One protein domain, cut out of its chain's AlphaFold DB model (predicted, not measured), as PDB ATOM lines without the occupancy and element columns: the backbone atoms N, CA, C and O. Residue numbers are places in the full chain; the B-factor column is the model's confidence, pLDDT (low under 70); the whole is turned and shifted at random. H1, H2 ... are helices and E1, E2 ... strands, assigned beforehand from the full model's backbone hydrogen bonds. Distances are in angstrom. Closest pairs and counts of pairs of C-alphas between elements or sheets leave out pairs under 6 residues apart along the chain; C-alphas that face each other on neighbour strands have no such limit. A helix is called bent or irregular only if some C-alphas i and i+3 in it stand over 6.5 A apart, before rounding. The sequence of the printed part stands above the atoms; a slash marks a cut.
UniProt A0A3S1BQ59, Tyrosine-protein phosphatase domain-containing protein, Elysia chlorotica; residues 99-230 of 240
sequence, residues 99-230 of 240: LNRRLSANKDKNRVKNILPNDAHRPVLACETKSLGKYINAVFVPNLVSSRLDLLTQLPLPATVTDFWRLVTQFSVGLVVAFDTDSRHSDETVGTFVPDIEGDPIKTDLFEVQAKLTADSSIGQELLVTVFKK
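Overview. This is residues 99 to 230 of the 240 residues of the protein "Tyrosine-protein phosphatase domain-containing protein" of Elysia chlorotica (UniProt A0A3S1BQ59). Little is regular structure: helix H1 sits in the middle, between a long bent strand hairpin, E4 and E5, and a short one, E2 and E3. The 132 printed residues, 51 in named elements, are of mixed class, in order E1 E2 E3 H1 H2 E4 E5. The whole is compact, radius of gyration of the C-alphas 15.2 A, spans 40 by 38 by 30 A.

Arrangement. E4, residues 207 to 217, is antiparallel to E5, residues 220 to 229; N 210 and O 226 are within hydrogen-bond range, 2.9 A. E2, residues 138 to 142, and E3, residues 149 to 153, form an antiparallel hairpin; N 141 and O 150 are 2.8 A apart. H1, residues 158 to 170, has 7 of 9 O i to N i+4 pairs within range; its closest C-alpha pair with E4 is Thr 162 and Phe 207, 7.2 A.

Along the chain. E4, 28.7 A, begins at C-alpha 207 (38.505, -87.748, 1.766); E5, 27.6 A, ends at C-alpha 229 (43.084, -87.020, 2.098). E1 is residues 115 to 117, H2 182 to 185.

Size, cuts and confidence. The printed part has no cut; 5 residues have pLDDT under 70, namely residue 103 and residues 182 to 185.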
ATOM      1  N   LEU A  99      32.583-115.215  10.286       85.12
ATOM      2  CA  LEU A  99      31.851-115.938  11.320       85.12
ATOM      3  C   LEU A  99      30.363-115.594  11.244       85.12
ATOM      4  O   LEU A  99      30.002-114.421  11.142       85.12
ATOM      5  N   ASN A 100      29.510-116.607  11.395       82.38
ATOM      6  CA  ASN A 100      28.076-116.423  11.598       82.38
ATOM      7  C   ASN A 100      27.793-116.272  13.100       82.38
ATOM      8  O   ASN A 100      27.827-117.247  13.844       82.38
ATOM      9  N   ARG A 101      27.559-115.043  13.583       78.94
ATOM     10  CA  ARG A 101      27.338-114.763  15.017       78.94
ATOM     11  C   ARG A 101      26.155-113.820  15.229       78.94
ATOM     12  O   ARG A 101      26.050-112.774  14.599       78.94
ATOM     13  N   ARG A 102      25.280-114.147  16.188       70.06
ATOM     14  CA  ARG A 102      24.040-113.386  16.469       70.06
ATOM     15  C   ARG A 102      24.267-112.027  17.154       70.06
ATOM     16  O   ARG A 102      23.399-111.151  17.114       70.06
ATOM     17  N   LEU A 103      25.421-111.833  17.794       68.50
ATOM     18  CA  LEU A 103      25.749-110.627  18.556       68.50
ATOM     19  C   LEU A 103      26.971-109.925  17.965       68.50
ATOM     20  O   LEU A 103      28.051-110.503  17.878       68.50
ATOM     21  N   SER A 104      26.798-108.651  17.618       72.00
ATOM     22  CA  SER A 104      27.884-107.722  17.316       72.00
ATOM     23  C   SER A 104      27.601-106.367  17.959       72.00
ATOM     24  O   SER A 104      26.448-105.949  18.055       72.00
ATOM     25  N   ALA A 105      28.651-105.686  18.421       78.44
ATOM     26  CA  ALA A 105      28.557-104.300  18.885       78.44
ATOM     27  C   ALA A 105      28.485-103.305  17.709       78.44
ATOM     28  O   ALA A 105      27.994-102.197  17.866       78.44
ATOM     29  N   ASN A 106      28.938-103.719  16.519       83.56
ATOM     30  CA  ASN A 106      29.029-102.892  15.313       83.56
ATOM     31  C   ASN A 106      27.930-103.221  14.284       83.56
ATOM     32  O   ASN A 106      28.195-103.179  13.084       83.56
ATOM     33  N   LYS A 107      26.719-103.591  14.733       84.06
ATOM     34  CA  LYS A 107      25.617-104.039  13.850       84.06
ATOM     35  C   LYS A 107      25.334-103.061  12.714       84.06
ATOM     36  O   LYS A 107      25.125-103.500  11.591       84.06
ATOM     37  N   ASP A 108      25.411-101.764  12.992       89.56
ATOM     38  CA  ASP A 108      25.097-100.705  12.026       89.56
ATOM     39  C   ASP A 108      26.175-100.530  10.943       89.56
ATOM     40  O   ASP A 108      25.969 -99.833   9.955       89.56
ATOM     41  N   LYS A 109      27.332-101.185  11.106       93.12
ATOM     42  CA  LYS A 109      28.417-101.221  10.117       93.12
ATOM     43  C   LYS A 109      28.432-102.512   9.289       93.12
ATOM     44  O   LYS A 109      29.355-102.711   8.502       93.12
ATOM     45  N   ASN A 110      27.431-103.379   9.455       93.00
ATOM     46  CA  ASN A 110      27.330-104.675   8.784       93.00
ATOM     47  C   ASN A 110      26.065-104.721   7.930       93.00
ATOM     48  O   ASN A 110      24.967-104.561   8.458       93.00
ATOM     49  N   ARG A 111      26.210-104.991   6.629       92.19
ATOM     50  CA  ARG A 111      25.063-105.163   5.723       92.19
ATOM     51  C   ARG A 111      24.226-106.370   6.143       92.19
ATOM     52  O   ARG A 111      23.020-106.267   6.335       92.19
ATOM     53  N   VAL A 112      24.901-107.494   6.381       89.94
ATOM     54  CA  VAL A 112      24.305-108.712   6.934       89.94
ATOM     55  C   VAL A 112      24.720-108.835   8.399       89.94
ATOM     56  O   VAL A 112      25.884-109.070   8.716       89.94
ATOM     57  N   LYS A 113      23.765-108.641   9.316       87.00
ATOM     58  CA  LYS A 113      24.035-108.441  10.756       87.00
ATOM     59  C   LYS A 113      24.734-109.619  11.443       87.00
ATOM     60  O   LYS A 113      25.395-109.403  12.460       87.00
ATOM     61  N   ASN A 114      24.548-110.830  10.922       84.12
ATOM     62  CA  ASN A 114      25.123-112.064  11.448       84.12
ATOM     63  C   ASN A 114      26.426-112.486  10.760       84.12
ATOM     64  O   ASN A 114      27.098-113.343  11.318       84.12
ATOM     65  N   ILE A 115      26.818-111.887   9.630       88.19
ATOM     66  CA  ILE A 115      28.095-112.185   8.964       88.19
ATOM     67  C   ILE A 115      29.142-111.186   9.457       88.19
ATOM     68  O   ILE A 115      29.127-110.005   9.095       88.19
ATOM     69  N   LEU A 116      30.040-111.656  10.321       90.81
ATOM     70  CA  LEU A 116      31.048-110.831  10.981       90.81
ATOM     71  C   LEU A 116      32.458-111.258  10.580       90.81
ATOM     72  O   LEU A 116      32.724-112.456  10.506       90.81
ATOM     73  N   PRO A 117      33.389-110.315  10.376       92.06
ATOM     74  CA  PRO A 117      34.781-110.666  10.134       92.06
ATOM     75  C   PRO A 117      35.372-111.356  11.370       92.06
ATOM     76  O   PRO A 117      35.158-110.911  12.502       92.06
ATOM     77  N   ASN A 118      36.132-112.429  11.161       89.31
ATOM     78  CA  ASN A 118      36.928-113.050  12.213       89.31
ATOM     79  C   ASN A 118      38.033-112.075  12.644       89.31
ATOM     80  O   ASN A 118      38.792-111.586  11.807       89.31
ATOM     81  N   ASP A 119      38.149-111.804  13.947       88.81
ATOM     82  CA  ASP A 119      39.125-110.851  14.486       88.81
ATOM     83  C   ASP A 119      40.577-111.215  14.128       88.81
ATOM     84  O   ASP A 119      41.395-110.311  13.970       88.81
ATOM     85  N   ALA A 120      40.890-112.503  13.934       88.12
ATOM     86  CA  ALA A 120      42.219-112.960  13.514       88.12
ATOM     87  C   ALA A 120      42.598-112.519  12.088       88.12
ATOM     88  O   ALA A 120      43.781-112.404  11.773       88.12
ATOM     89  N   HIS A 121      41.599-112.254  11.243       90.94
ATOM     90  CA  HIS A 121      41.766-111.914   9.826       90.94
ATOM     91  C   HIS A 121      41.286-110.496   9.497       90.94
ATOM     92  O   HIS A 121      41.412-110.053   8.360       90.94
ATOM     93  N   ARG A 122      40.721-109.760  10.461       93.94
ATOM     94  CA  ARG A 122      40.141-108.434  10.225       93.94
ATOM     95  C   ARG A 122      41.222-107.339  10.197       93.94
ATOM     96  O   ARG A 122      41.996-107.233  11.151       93.94
ATOM     97  N   PRO A 123      41.224-106.431   9.205       95.88
ATOM     98  CA  PRO A 123      42.034-105.222   9.266       95.88
ATOM     99  C   PRO A 123      41.574-104.300  10.404       95.88
ATOM    100  O   PRO A 123      40.382-104.101  10.646       95.88
ATOM    101  N   VAL A 124      42.534-103.696  11.104       96.06
ATOM    102  CA  VAL A 124      42.273-102.749  12.195       96.06
ATOM    103  C   VAL A 124      42.598-101.341  11.710       96.06
ATOM    104  O   VAL A 124      43.764-101.006  11.518       96.06
ATOM    105  N   LEU A 125      41.572-100.505  11.526       95.50
ATOM    106  CA  LEU A 125      41.760 -99.124  11.074       95.50
ATOM    107  C   LEU A 125      42.358 -98.251  12.190       95.50
ATOM    108  O   LEU A 125      41.959 -98.340  13.354       95.50
ATOM    109  N   ALA A 126      43.268 -97.344  11.839       91.69
ATOM    110  CA  ALA A 126      43.859 -96.390  12.781       91.69
ATOM    111  C   ALA A 126      42.856 -95.291  13.177       91.69
ATOM    112  O   ALA A 126      42.252 -94.680  12.301       91.69
ATOM    113  N   CYS A 127      42.685 -94.992  14.469       82.94
ATOM    114  CA  CYS A 127      41.776 -93.937  14.948       82.94
ATOM    115  C   CYS A 127      42.324 -92.532  14.648       82.94
ATOM    116  O   CYS A 127      43.140 -91.997  15.396       82.94
ATOM    117  N   GLU A 128      41.871 -91.920  13.556       77.12
ATOM    118  CA  GLU A 128      42.364 -90.606  13.112       77.12
ATOM    119  C   GLU A 128      41.633 -89.428  13.776       77.12
ATOM    120  O   GLU A 128      42.207 -88.341  13.927       77.12
ATOM    121  N   THR A 129      40.391 -89.654  14.214       76.00
ATOM    122  CA  THR A 129      39.526 -88.706  14.931       76.00
ATOM    123  C   THR A 129      38.834 -89.406  16.106       76.00
ATOM    124  O   THR A 129      38.781 -90.634  16.159       76.00
ATOM    125  N   LYS A 130      38.278 -88.636  17.056       72.50
ATOM    126  CA  LYS A 130      37.548 -89.196  18.213       72.50
ATOM    127  C   LYS A 130      36.257 -89.936  17.820       72.50
ATOM    128  O   LYS A 130      35.808 -90.781  18.583       72.50
ATOM    129  N   SER A 131      35.672 -89.621  16.663       77.19
ATOM    130  CA  SER A 131      34.430 -90.231  16.165       77.19
ATOM    131  C   SER A 131      34.655 -91.511  15.355       77.19
ATOM    132  O   SER A 131      33.730 -92.305  15.197       77.19
ATOM    133  N   LEU A 132      35.869 -91.738  14.842       83.81
ATOM    134  CA  LEU A 132      36.162 -92.858  13.952       83.81
ATOM    135  C   LEU A 132      36.766 -94.044  14.708       83.81
ATOM    136  O   LEU A 132      37.889 -94.005  15.214       83.81
ATOM    137  N   GLY A 133      36.009 -95.138  14.737       89.81
ATOM    138  CA  GLY A 133      36.440 -96.407  15.316       89.81
ATOM    139  C   GLY A 133      37.480 -97.156  14.473       89.81
ATOM    140  O   GLY A 133      37.897 -96.723  13.393       89.81
ATOM    141  N   LYS A 134      37.872 -98.328  14.983       93.56
ATOM    142  CA  LYS A 134      38.835 -99.247  14.346       93.56
ATOM    143  C   LYS A 134      38.188-100.301  13.439       93.56
ATOM    144  O   LYS A 134      38.891-101.030  12.749       93.56
ATOM    145  N   TYR A 135      36.863-100.420  13.506       94.94
ATOM    146  CA  TYR A 135      36.104-101.493  12.877       94.94
ATOM    147  C   TYR A 135      35.700-101.160  11.442       94.94
ATOM    148  O   TYR A 135      35.137-100.092  11.196       94.94
ATOM    149  N   ILE A 136      35.885-102.137  10.557       96.50
ATOM    150  CA  ILE A 136      35.239-102.261   9.251       96.50
ATOM    151  C   ILE A 136      34.938-103.745   8.997       96.50
ATOM    152  O   ILE A 136      35.679-104.612   9.466       96.50
ATOM    153  N   ASN A 137      33.841-104.042   8.297       96.44
ATOM    154  CA  ASN A 137      33.486-105.407   7.911       96.44
ATOM    155  C   ASN A 137      34.290-105.832   6.671       96.44
ATOM    156  O   ASN A 137      33.828-105.701   5.540       96.44
ATOM    157  N   ALA A 138      35.528-106.255   6.915       97.25
ATOM    158  CA  ALA A 138      36.465-106.727   5.909       97.25
ATOM    159  C   ALA A 138      37.379-107.805   6.504       97.25
ATOM    160  O   ALA A 138      37.523-107.889   7.724       97.25
ATOM    161  N   VAL A 139      38.025-108.602   5.658       96.06
ATOM    162  CA  VAL A 139      38.966-109.655   6.065       96.06
ATOM    163  C   VAL A 139      40.124-109.751   5.080       96.06
ATOM    164  O   VAL A 139      39.958-109.484   3.889       96.06
ATOM    165  N   PHE A 140      41.287-110.158   5.573       94.19
ATOM    166  CA  PHE A 140      42.398-110.595   4.744       94.19
ATOM    167  C   PHE A 140      42.154-112.016   4.241       94.19
ATOM    168  O   PHE A 140      41.784-112.897   5.018       94.19
ATOM    169  N   VAL A 141      42.392-112.244   2.952       91.31
ATOM    170  CA  VAL A 141      42.294-113.563   2.321       91.31
ATOM    171  C   VAL A 141      43.589-113.902   1.578       91.31
ATOM    172  O   VAL A 141      44.206-113.011   0.993       91.31
ATOM    173  N   PRO A 142      44.040-115.167   1.591       86.00
ATOM    174  CA  PRO A 142      45.212-115.578   0.825       86.00
ATOM    175  C   PRO A 142      45.011-115.400  -0.683       86.00
ATOM    176  O   PRO A 142      43.973-115.779  -1.224       86.00
ATOM    177  N   ASN A 143      46.032-114.884  -1.366       82.31
ATOM    178  CA  ASN A 143      46.080-114.851  -2.823       82.31
ATOM    179  C   ASN A 143      46.557-116.210  -3.385       82.31
ATOM    180  O   ASN A 143      47.330-116.925  -2.747       82.31
ATOM    181  N   LEU A 144      46.126-116.563  -4.601       74.81
ATOM    182  CA  LEU A 144      46.491-117.822  -5.269       74.81
ATOM    183  C   LEU A 144      47.976-117.927  -5.661       74.81
ATOM    184  O   LEU A 144      48.494-119.035  -5.777       74.81
ATOM    185  N   VAL A 145      48.648-116.801  -5.927       73.00
ATOM    186  CA  VAL A 145      49.963-116.777  -6.602       73.00
ATOM    187  C   VAL A 145      51.063-116.148  -5.747       73.00
ATOM    188  O   VAL A 145      52.241-116.443  -5.941       73.00
ATOM    189  N   SER A 146      50.717-115.284  -4.792       71.38
ATOM    190  CA  SER A 146      51.701-114.567  -3.974       71.38
ATOM    191  C   SER A 146      51.448-114.744  -2.481       71.38
ATOM    192  O   SER A 146      50.331-115.016  -2.061       71.38
ATOM    193  N   SER A 147      52.476-114.512  -1.663       72.56
ATOM    194  CA  SER A 147      52.340-114.419  -0.203       72.56
ATOM    195  C   SER A 147      51.586-113.166   0.268       72.56
ATOM    196  O   SER A 147      51.474-112.938   1.472       72.56
ATOM    197  N   ARG A 148      51.104-112.323  -0.657       75.94
ATOM    198  CA  ARG A 148      50.280-111.158  -0.329       75.94
ATOM    199  C   ARG A 148      48.861-111.614   0.003       75.94
ATOM    200  O   ARG A 148      48.371-112.604  -0.535       75.94
ATOM    201  N   LEU A 149      48.221-110.868   0.894       87.69
ATOM    202  CA  LEU A 149      46.825-111.063   1.254       87.69
ATOM    203  C   LEU A 149      45.982-110.033   0.506       87.69
ATOM    204  O   LEU A 149      46.325-108.849   0.505       87.69
ATOM    205  N   ASP A 150      44.890-110.485  -0.094       92.88
ATOM    206  CA  ASP A 150      43.867-109.608  -0.650       92.88
ATOM    207  C   ASP A 150      42.882-109.204   0.456       92.88
ATOM    208  O   ASP A 150      42.808-109.833   1.515       92.88
ATOM    209  N   LEU A 151      42.130-108.128   0.229       95.44
ATOM    210  CA  LEU A 151      41.096-107.655   1.146       95.44
ATOM    211  C   LEU A 151      39.720-107.942   0.558       95.44
ATOM    212  O   LEU A 151      39.386-107.458  -0.521       95.44
ATOM    213  N   LEU A 152      38.904-108.683   1.302       95.75
ATOM    214  CA  LEU A 152      37.507-108.929   0.969       95.75
ATOM    215  C   LEU A 152      36.613-108.133   1.919       95.75
ATOM    216  O   LEU A 152      36.706-108.291   3.135       95.75
ATOM    217  N   THR A 153      35.728-107.300   1.378       96.50
ATOM    218  CA  THR A 153      34.799-106.450   2.138       96.50
ATOM    219  C   THR A 153      33.423-106.449   1.481       96.50
ATOM    220  O   THR A 153      33.308-106.641   0.273       96.50
ATOM    221  N   GLN A 154      32.379-106.189   2.266       94.31
ATOM    222  CA  GLN A 154      31.063-105.840   1.722       94.31
ATOM    223  C   GLN A 154      31.134-104.542   0.897       94.31
ATOM    224  O   GLN A 154      31.993-103.690   1.163       94.31
ATOM    225  N   LEU A 155      30.175-104.340  -0.018       94.56
ATOM    226  CA  LEU A 155      29.952-103.019  -0.611       94.56
ATOM    227  C   LEU A 155      29.706-101.990   0.509       94.56
ATOM    228  O   LEU A 155      28.928-102.284   1.434       94.56
ATOM    229  N   PRO A 156      30.341-100.801   0.457       95.44
ATOM    230  CA  PRO A 156      30.195 -99.794   1.500       95.44
ATOM    231  C   PRO A 156      28.725 -99.460   1.767       95.44
ATOM    232  O   PRO A 156      27.934 -99.304   0.843       95.44
ATOM    233  N   LEU A 157      28.356 -99.358   3.040       94.69
ATOM    234  CA  LEU A 157      27.104 -98.729   3.454       94.69
ATOM    235  C   LEU A 157      27.282 -97.205   3.394       94.69
ATOM    236  O   LEU A 157      28.420 -96.743   3.536       94.69
ATOM    237  N   PRO A 158      26.202 -96.406   3.309       93.31
ATOM    238  CA  PRO A 158      26.297 -94.948   3.408       93.31
ATOM    239  C   PRO A 158      27.112 -94.488   4.628       93.31
ATOM    240  O   PRO A 158      27.992 -93.638   4.518       93.31
ATOM    241  N   ALA A 159      26.910 -95.137   5.781       93.25
ATOM    242  CA  ALA A 159      27.620 -94.834   7.024       93.25
ATOM    243  C   ALA A 159      29.090 -95.304   7.062       93.25
ATOM    244  O   ALA A 159      29.830 -94.921   7.967       93.25
ATOM    245  N   THR A 160      29.531 -96.144   6.118       95.31
ATOM    246  CA  THR A 160      30.881 -96.737   6.118       95.31
ATOM    247  C   THR A 160      31.729 -96.327   4.914       95.31
ATOM    248  O   THR A 160      32.829 -96.852   4.763       95.31
ATOM    249  N   VAL A 161      31.281 -95.390   4.068       95.75
ATOM    250  CA  VAL A 161      32.067 -94.907   2.912       95.75
ATOM    251  C   VAL A 161      33.406 -94.302   3.357       95.75
ATOM    252  O   VAL A 161      34.450 -94.611   2.783       95.75
ATOM    253  N   THR A 162      33.414 -93.503   4.429       95.31
ATOM    254  CA  THR A 162      34.661 -92.964   5.004       95.31
ATOM    255  C   THR A 162      35.588 -94.086   5.481       95.31
ATOM    256  O   THR A 162      36.789 -94.042   5.225       95.31
ATOM    257  N   ASP A 163      35.048 -95.108   6.155       96.25
ATOM    258  CA  ASP A 163      35.827 -96.251   6.648       96.25
ATOM    259  C   ASP A 163      36.404 -97.092   5.502       96.25
ATOM    260  O   ASP A 163      37.541 -97.552   5.592       96.25
ATOM    261  N   PHE A 164      35.666 -97.236   4.401       97.38
ATOM    262  CA  PHE A 164      36.141 -97.903   3.191       97.38
ATOM    263  C   PHE A 164      37.359 -97.191   2.588       97.38
ATOM    264  O   PHE A 164      38.388 -97.820   2.348       97.38
ATOM    265  N   TRP A 165      37.317 -95.865   2.433       96.81
ATOM    266  CA  TRP A 165      38.477 -95.124   1.923       96.81
ATOM    267  C   TRP A 165      39.652 -95.092   2.912       96.81
ATOM    268  O   TRP A 165      40.813 -95.069   2.491       96.81
ATOM    269  N   ARG A 166      39.393 -95.195   4.227       96.44
ATOM    270  CA  ARG A 166      40.449 -95.467   5.223       96.44
ATOM    271  C   ARG A 166      41.086 -96.832   4.991       96.44
ATOM    272  O   ARG A 166      42.307 -96.907   5.013       96.44
ATOM    273  N   LEU A 167      40.300 -97.881   4.745       97.19
ATOM    274  CA  LEU A 167      40.825 -99.213   4.437       97.19
ATOM    275  C   LEU A 167      41.734 -99.167   3.201       97.19
ATOM    276  O   LEU A 167      42.893 -99.567   3.284       97.19
ATOM    277  N   VAL A 168      41.243 -98.606   2.093       97.06
ATOM    278  CA  VAL A 168      41.997 -98.508   0.831       97.06
ATOM    279  C   VAL A 168      43.323 -97.767   1.026       97.06
ATOM    280  O   VAL A 168      44.378 -98.258   0.627       97.06
ATOM    281  N   THR A 169      43.292 -96.605   1.682       95.38
ATOM    282  CA  THR A 169      44.488 -95.761   1.835       95.38
ATOM    283  C   THR A 169      45.466 -96.278   2.890       95.38
ATOM    284  O   THR A 169      46.671 -96.260   2.653       95.38
ATOM    285  N   GLN A 170      44.992 -96.766   4.042       95.56
ATOM    286  CA  GLN A 170      45.864 -97.253   5.121       95.56
ATOM    287  C   GLN A 170      46.567 -98.564   4.751       95.56
ATOM    288  O   GLN A 170      47.703 -98.777   5.172       95.56
ATOM    289  N   PHE A 171      45.930 -99.411   3.938       95.56
ATOM    290  CA  PHE A 171      46.500-100.682   3.478       95.56
ATOM    291  C   PHE A 171      47.091-100.612   2.064       95.56
ATOM    292  O   PHE A 171      47.476-101.641   1.516       95.56
ATOM    293  N   SER A 172      47.225 -99.408   1.491       94.38
ATOM    294  CA  SER A 172      47.847 -99.177   0.175       94.38
ATOM    295  C   SER A 172      47.252-100.050  -0.941       94.38
ATOM    296  O   SER A 172      47.976-100.624  -1.756       94.38
ATOM    297  N   VAL A 173      45.923-100.169  -0.965       95.19
ATOM    298  CA  VAL A 173      45.198-100.943  -1.978       95.19
ATOM    299  C   VAL A 173      45.277-100.214  -3.318       95.19
ATOM    300  O   VAL A 173      44.809 -99.085  -3.443       95.19
ATOM    301  N   GLY A 174      45.880-100.865  -4.317       94.25
ATOM    302  CA  GLY A 174      46.068-100.300  -5.660       94.25
ATOM    303  C   GLY A 174      44.972-100.649  -6.672       94.25
ATOM    304  O   GLY A 174      44.863 -99.980  -7.691       94.25
ATOM    305  N   LEU A 175      44.167-101.680  -6.402       94.62
ATOM    306  CA  LEU A 175      43.063-102.116  -7.255       94.62
ATOM    307  C   LEU A 175      41.855-102.450  -6.381       94.62
ATOM    308  O   LEU A 175      41.964-103.244  -5.448       94.62
ATOM    309  N   VAL A 176      40.712-101.855  -6.704       96.06
ATOM    310  CA  VAL A 176      39.416-102.191  -6.115       96.06
ATOM    311  C   VAL A 176      38.585-102.849  -7.204       96.06
ATOM    312  O   VAL A 176      38.350-102.243  -8.245       96.06
ATOM    313  N   VAL A 177      38.131-104.074  -6.951       94.44
ATOM    314  CA  VAL A 177      37.166-104.768  -7.807       94.44
ATOM    315  C   VAL A 177      35.826-104.747  -7.085       94.44
ATOM    316  O   VAL A 177      35.719-105.253  -5.968       94.44
ATOM    317  N   ALA A 178      34.820-104.132  -7.701       92.81
ATOM    318  CA  ALA A 178      33.468-104.068  -7.168       92.81
ATOM    319  C   ALA A 178      32.521-104.823  -8.102       92.81
ATOM    320  O   ALA A 178      32.531-104.606  -9.310       92.81
ATOM    321  N   PHE A 179      31.716-105.709  -7.527       88.06
ATOM    322  CA  PHE A 179      30.648-106.410  -8.232       88.06
ATOM    323  C   PHE A 179      29.311-105.785  -7.851       88.06
ATOM    324  O   PHE A 179      29.177-105.270  -6.742       88.06
ATOM    325  N   ASP A 180      28.334-105.875  -8.753       76.62
ATOM    326  CA  ASP A 180      26.950-105.467  -8.488       76.62
ATOM    327  C   ASP A 180      26.811-103.981  -8.097       76.62
ATOM    328  O   ASP A 180      26.073-103.601  -7.195       76.62
ATOM    329  N   THR A 181      27.562-103.102  -8.765       71.19
ATOM    330  CA  THR A 181      27.455-101.649  -8.552       71.19
ATOM    331  C   THR A 181      26.200-101.043  -9.177       71.19
ATOM    332  O   THR A 181      25.826 -99.929  -8.815       71.19
ATOM    333  N   ASP A 182      25.541-101.752 -10.089       66.62
ATOM    334  CA  ASP A 182      24.374-101.250 -10.825       66.62
ATOM    335  C   ASP A 182      23.081-101.371 -10.010       66.62
ATOM    336  O   ASP A 182      22.136-100.604 -10.209       66.62
ATOM    337  N   SER A 183      23.058-102.261  -9.010       66.81
ATOM    338  CA  SER A 183      21.961-102.350  -8.044       66.81
ATOM    339  C   SER A 183      21.897-101.161  -7.084       66.81
ATOM    340  O   SER A 183      20.921-101.039  -6.355       66.81
ATOM    341  N   ARG A 184      22.846-100.209  -7.118       65.19
ATOM    342  CA  ARG A 184      22.775 -98.953  -6.338       65.19
ATOM    343  C   ARG A 184      21.474 -98.177  -6.552       65.19
ATOM    344  O   ARG A 184      21.031 -97.468  -5.655       65.19
ATOM    345  N   HIS A 185      20.858 -98.307  -7.726       64.06
ATOM    346  CA  HIS A 185      19.584 -97.652  -8.026       64.06
ATOM    347  C   HIS A 185      18.372 -98.339  -7.376       64.06
ATOM    348  O   HIS A 185      17.315 -97.721  -7.279       64.06
ATOM    349  N   SER A 186      18.506 -99.597  -6.945       71.31
ATOM    350  CA  SER A 186      17.438-100.394  -6.329       71.31
ATOM    351  C   SER A 186      17.702-100.770  -4.864       71.31
ATOM    352  O   SER A 186      16.745-101.013  -4.131       71.31
ATOM    353  N   ASP A 187      18.961-100.787  -4.418       79.62
ATOM    354  CA  ASP A 187      19.384-101.039  -3.038       79.62
ATOM    355  C   ASP A 187      20.003 -99.778  -2.411       79.62
ATOM    356  O   ASP A 187      21.204 -99.515  -2.512       79.62
ATOM    357  N   GLU A 188      19.177 -99.028  -1.674       80.12
ATOM    358  CA  GLU A 188      19.578 -97.823  -0.928       80.12
ATOM    359  C   GLU A 188      20.632 -98.099   0.159       80.12
ATOM    360  O   GLU A 188      21.245 -97.175   0.703       80.12
ATOM    361  N   THR A 189      20.869 -99.368   0.508       85.62
ATOM    362  CA  THR A 189      21.897 -99.725   1.485       85.62
ATOM    363  C   THR A 189      23.302 -99.715   0.878       85.62
ATOM    364  O   THR A 189      24.288 -99.787   1.614       85.62
ATOM    365  N   VAL A 190      23.458 -99.607  -0.446       89.31
ATOM    366  CA  VAL A 190      24.764 -99.373  -1.083       89.31
ATOM    367  C   VAL A 190      25.089 -97.878  -1.060       89.31
ATOM    368  O   VAL A 190      24.457 -97.068  -1.726       89.31
ATOM    369  N   GLY A 191      26.100 -97.496  -0.281       90.44
ATOM    370  CA  GLY A 191      26.569 -96.116  -0.222       90.44
ATOM    371  C   GLY A 191      27.343 -95.733  -1.477       90.44
ATOM    372  O   GLY A 191      28.134 -96.526  -1.984       90.44
ATOM    373  N   THR A 192      27.182 -94.502  -1.953       91.31
ATOM    374  CA  THR A 192      27.960 -93.980  -3.081       91.31
ATOM    375  C   THR A 192      29.413 -93.764  -2.652       91.31
ATOM    376  O   THR A 192      29.729 -92.814  -1.935       91.31
ATOM    377  N   PHE A 193      30.307 -94.675  -3.047       93.25
ATOM    378  CA  PHE A 193      31.725 -94.620  -2.672       93.25
ATOM    379  C   PHE A 193      32.636 -94.106  -3.792       93.25
ATOM    380  O   PHE A 193      33.720 -93.622  -3.482       93.25
ATOM    381  N   VAL A 194      32.193 -94.136  -5.050       92.56
ATOM    382  CA  VAL A 194      32.880 -93.591  -6.237       92.56
ATOM    383  C   VAL A 194      31.917 -92.637  -6.960       92.56
ATOM    384  O   VAL A 194      30.727 -92.952  -6.997       92.56
ATOM    385  N   PRO A 195      32.374 -91.474  -7.469       90.56
ATOM    386  CA  PRO A 195      31.499 -90.515  -8.145       90.56
ATOM    387  C   PRO A 195      30.919 -91.081  -9.442       90.56
ATOM    388  O   PRO A 195      31.632 -91.721 -10.211       90.56
ATOM    389  N   ASP A 196      29.640 -90.793  -9.691       84.56
ATOM    390  CA  ASP A 196      28.935 -91.210 -10.910       84.56
ATOM    391  C   ASP A 196      29.219 -90.276 -12.100       84.56
ATOM    392  O   ASP A 196      29.079 -90.674 -13.254       84.56
ATOM    393  N   ILE A 197      29.626 -89.031 -11.827       85.31
ATOM    394  CA  ILE A 197      29.879 -87.999 -12.839       85.31
ATOM    395  C   ILE A 197      31.339 -87.545 -12.744       85.31
ATOM    396  O   ILE A 197      31.810 -87.116 -11.688       85.31
ATOM    397  N   GLU A 198      32.063 -87.608 -13.865       89.62
ATOM    398  CA  GLU A 198      33.426 -87.078 -13.945       89.62
ATOM    399  C   GLU A 198      33.419 -85.563 -13.673       89.62
ATOM    400  O   GLU A 198      32.655 -84.806 -14.270       89.62
ATOM    401  N   GLY A 199      34.284 -85.118 -12.760       87.31
ATOM    402  CA  GLY A 199      34.364 -83.718 -12.335       87.31
ATOM    403  C   GLY A 199      33.488 -83.350 -11.132       87.31
ATOM    404  O   GLY A 199      33.655 -82.246 -10.614       87.31
ATOM    405  N   ASP A 200      32.639 -84.258 -10.637       91.56
ATOM    406  CA  ASP A 200      31.868 -84.069  -9.401       91.56
ATOM    407  C   ASP A 200      32.380 -84.996  -8.279       91.56
ATOM    408  O   ASP A 200      31.947 -86.143  -8.157       91.56
ATOM    409  N   PRO A 201      33.378 -84.564  -7.484       93.12
ATOM    410  CA  PRO A 201      34.005 -85.427  -6.493       93.12
ATOM    411  C   PRO A 201      33.095 -85.741  -5.305       93.12
ATOM    412  O   PRO A 201      32.508 -84.847  -4.688       93.12
ATOM    413  N   ILE A 202      33.131 -86.995  -4.851       93.62
ATOM    414  CA  ILE A 202      32.511 -87.372  -3.578       93.62
ATOM    415  C   ILE A 202      33.361 -86.851  -2.428       93.62
ATOM    416  O   ILE A 202      34.560 -87.125  -2.327       93.62
ATOM    417  N   LYS A 203      32.718 -86.134  -1.507       93.44
ATOM    418  CA  LYS A 203      33.347 -85.601  -0.299       93.44
ATOM    419  C   LYS A 203      32.834 -86.354   0.919       93.44
ATOM    420  O   LYS A 203      31.662 -86.283   1.260       93.44
ATOM    421  N   THR A 204      33.749 -87.023   1.607       90.25
ATOM    422  CA  THR A 204      33.523 -87.647   2.917       90.25
ATOM    423  C   THR A 204      34.177 -86.808   4.014       90.25
ATOM    424  O   THR A 204      34.833 -85.804   3.726       90.25
ATOM    425  N   ASP A 205      34.062 -87.215   5.278       87.06
ATOM    426  CA  ASP A 205      34.695 -86.504   6.400       87.06
ATOM    427  C   ASP A 205      36.210 -86.332   6.218       87.06
ATOM    428  O   ASP A 205      36.766 -85.279   6.531       87.06
ATOM    429  N   LEU A 206      36.882 -87.356   5.682       91.19
ATOM    430  CA  LEU A 206      38.343 -87.399   5.572       91.19
ATOM    431  C   LEU A 206      38.871 -87.323   4.145       91.19
ATOM    432  O   LEU A 206      40.048 -87.006   3.964       91.19
ATOM    433  N   PHE A 207      38.043 -87.603   3.142       94.50
ATOM    434  CA  PHE A 207      38.505 -87.748   1.766       94.50
ATOM    435  C   PHE A 207      37.680 -86.939   0.782       94.50
ATOM    436  O   PHE A 207      36.492 -86.689   0.985       94.50
ATOM    437  N   GLU A 208      38.336 -86.558  -0.300       96.38
ATOM    438  CA  GLU A 208      37.717 -86.169  -1.555       96.38
ATOM    439  C   GLU A 208      38.122 -87.203  -2.609       96.38
ATOM    440  O   GLU A 208      39.305 -87.509  -2.752       96.38
ATOM    441  N   VAL A 209      37.141 -87.784  -3.291       97.06
ATOM    442  CA  VAL A 209      37.330 -88.906  -4.213       97.06
ATOM    443  C   VAL A 209      36.881 -88.476  -5.594       97.06
ATOM    444  O   VAL A 209      35.724 -88.109  -5.793       97.06
ATOM    445  N   GLN A 210      37.807 -88.537  -6.540       96.19
ATOM    446  CA  GLN A 210      37.577 -88.264  -7.952       96.19
ATOM    447  C   GLN A 210      37.710 -89.567  -8.728       96.19
ATOM    448  O   GLN A 210      38.572 -90.385  -8.411       96.19
ATOM    449  N   ALA A 211      36.888 -89.750  -9.755       95.25
ATOM    450  CA  ALA A 211      37.029 -90.864 -10.675       95.25
ATOM    451  C   ALA A 211      36.879 -90.389 -12.115       95.25
ATOM    452  O   ALA A 211      36.177 -89.417 -12.393       95.25
ATOM    453  N   LYS A 212      37.567 -91.094 -13.007       94.62
ATOM    454  CA  LYS A 212      37.521 -90.890 -14.447       94.62
ATOM    455  C   LYS A 212      37.341 -92.234 -15.135       94.62
ATOM    456  O   LYS A 212      38.101 -93.158 -14.850       94.62
ATOM    457  N   LEU A 213      36.382 -92.324 -16.053       93.56
ATOM    458  CA  LEU A 213      36.178 -93.515 -16.874       93.56
ATOM    459  C   LEU A 213      37.356 -93.696 -17.836       93.56
ATOM    460  O   LEU A 213      37.703 -92.782 -18.587       93.56
ATOM    461  N   THR A 214      37.994 -94.863 -17.788       93.94
ATOM    462  CA  THR A 214      39.135 -95.207 -18.650       93.94
ATOM    463  C   THR A 214      38.784 -96.255 -19.693       93.94
ATOM    464  O   THR A 214      39.316 -96.193 -20.800       93.94
ATOM    465  N   ALA A 215      37.877 -97.179 -19.374       92.38
ATOM    466  CA  ALA A 215      37.337 -98.140 -20.325       92.38
ATOM    467  C   ALA A 215      35.892 -98.494 -19.966       92.38
ATOM    468  O   ALA A 215      35.530 -98.540 -18.792       92.38
ATOM    469  N   ASP A 216      35.084 -98.762 -20.987       91.81
ATOM    470  CA  ASP A 216      33.715 -99.248 -20.843       91.81
ATOM    471  C   ASP A 216      33.517-100.422 -21.804       91.81
ATOM    472  O   ASP A 216      33.862-100.340 -22.988       91.81
ATOM    473  N   SER A 217      33.046-101.546 -21.277       89.06
ATOM    474  CA  SER A 217      32.935-102.805 -22.001       89.06
ATOM    475  C   SER A 217      31.699-103.579 -21.562       89.06
ATOM    476  O   SER A 217      31.120-103.331 -20.508       89.06
ATOM    477  N   SER A 218      31.334-104.605 -22.331       85.44
ATOM    478  CA  SER A 218      30.215-105.487 -21.981       85.44
ATOM    479  C   SER A 218      30.411-106.270 -20.678       85.44
ATOM    480  O   SER A 218      29.439-106.807 -20.156       85.44
ATOM    481  N   ILE A 219      31.646-106.374 -20.174       83.88
ATOM    482  CA  ILE A 219      31.973-107.106 -18.941       83.88
ATOM    483  C   ILE A 219      32.152-106.188 -17.725       83.88
ATOM    484  O   ILE A 219      32.315-106.695 -16.617       83.88
ATOM    485  N   GLY A 220      32.122-104.865 -17.914       86.94
ATOM    486  CA  GLY A 220      32.253-103.887 -16.838       86.94
ATOM    487  C   GLY A 220      32.954-102.594 -17.255       86.94
ATOM    488  O   GLY A 220      33.442-102.455 -18.382       86.94
ATOM    489  N   GLN A 221      33.016-101.668 -16.298       90.31
ATOM    490  CA  GLN A 221      33.646-100.357 -16.424       90.31
ATOM    491  C   GLN A 221      34.958-100.298 -15.637       90.31
ATOM    492  O   GLN A 221      35.052-100.803 -14.518       90.31
ATOM    493  N   GLU A 222      35.958 -99.628 -16.203       93.56
ATOM    494  CA  GLU A 222      37.228 -99.339 -15.541       93.56
ATOM    495  C   GLU A 222      37.318 -97.852 -15.215       93.56
ATOM    496  O   GLU A 222      37.147 -96.994 -16.086       93.56
ATOM    497  N   LEU A 223      37.614 -97.547 -13.951       94.06
ATOM    498  CA  LEU A 223      37.712 -96.185 -13.445       94.06
ATOM    499  C   LEU A 223      39.108 -95.937 -12.869       94.06
ATOM    500  O   LEU A 223      39.573 -96.673 -11.997       94.06
ATOM    501  N   LEU A 224      39.748 -94.844 -13.281       95.81
ATOM    502  CA  LEU A 224      40.904 -94.302 -12.576       95.81
ATOM    503  C   LEU A 224      40.411 -93.472 -11.392       95.81
ATOM    504  O   LEU A 224      39.872 -92.380 -11.578       95.81
ATOM    505  N   VAL A 225      40.617 -93.976 -10.176       96.19
ATOM    506  CA  VAL A 225      40.182 -93.307  -8.945       96.19
ATOM    507  C   VAL A 225      41.354 -92.605  -8.264       96.19
ATOM    508  O   VAL A 225      42.374 -93.220  -7.963       96.19
ATOM    509  N   THR A 226      41.189 -91.313  -7.979       95.88
ATOM    510  CA  THR A 226      42.146 -90.506  -7.212       95.88
ATOM    511  C   THR A 226      41.530 -90.102  -5.879       95.88
ATOM    512  O   THR A 226      40.462 -89.492  -5.830       95.88
ATOM    513  N   VAL A 227      42.215 -90.432  -4.784       96.06
ATOM    514  CA  VAL A 227      41.736 -90.201  -3.416       96.06
ATOM    515  C   VAL A 227      42.614 -89.157  -2.734       96.06
ATOM    516  O   VAL A 227      43.786 -89.399  -2.446       96.06
ATOM    517  N   PHE A 228      42.037 -88.001  -2.425       95.06
ATOM    518  CA  PHE A 228      42.702 -86.923  -1.703       95.06
ATOM    519  C   PHE A 228      42.316 -86.963  -0.231       95.06
ATOM    520  O   PHE A 228      41.148 -86.838   0.129       95.06
ATOM    521  N   LYS A 229      43.305 -87.092   0.653       91.44
ATOM    522  CA  LYS A 229      43.084 -87.020   2.098       91.44
ATOM    523  C   LYS A 229      43.089 -85.567   2.565       91.44
ATOM    524  O   LYS A 229      44.080 -84.854   2.393       91.44
ATOM    525  N   LYS A 230      42.002 -85.131   3.200       88.75
ATOM    526  CA  LYS A 230      41.875 -83.789   3.777       88.75
ATOM    527  C   LYS A 230      42.911 -83.617   4.892       88.75
ATOM    528  O   LYS A 230      43.028 -84.455   5.788       88.75
TER     529      LYS A 230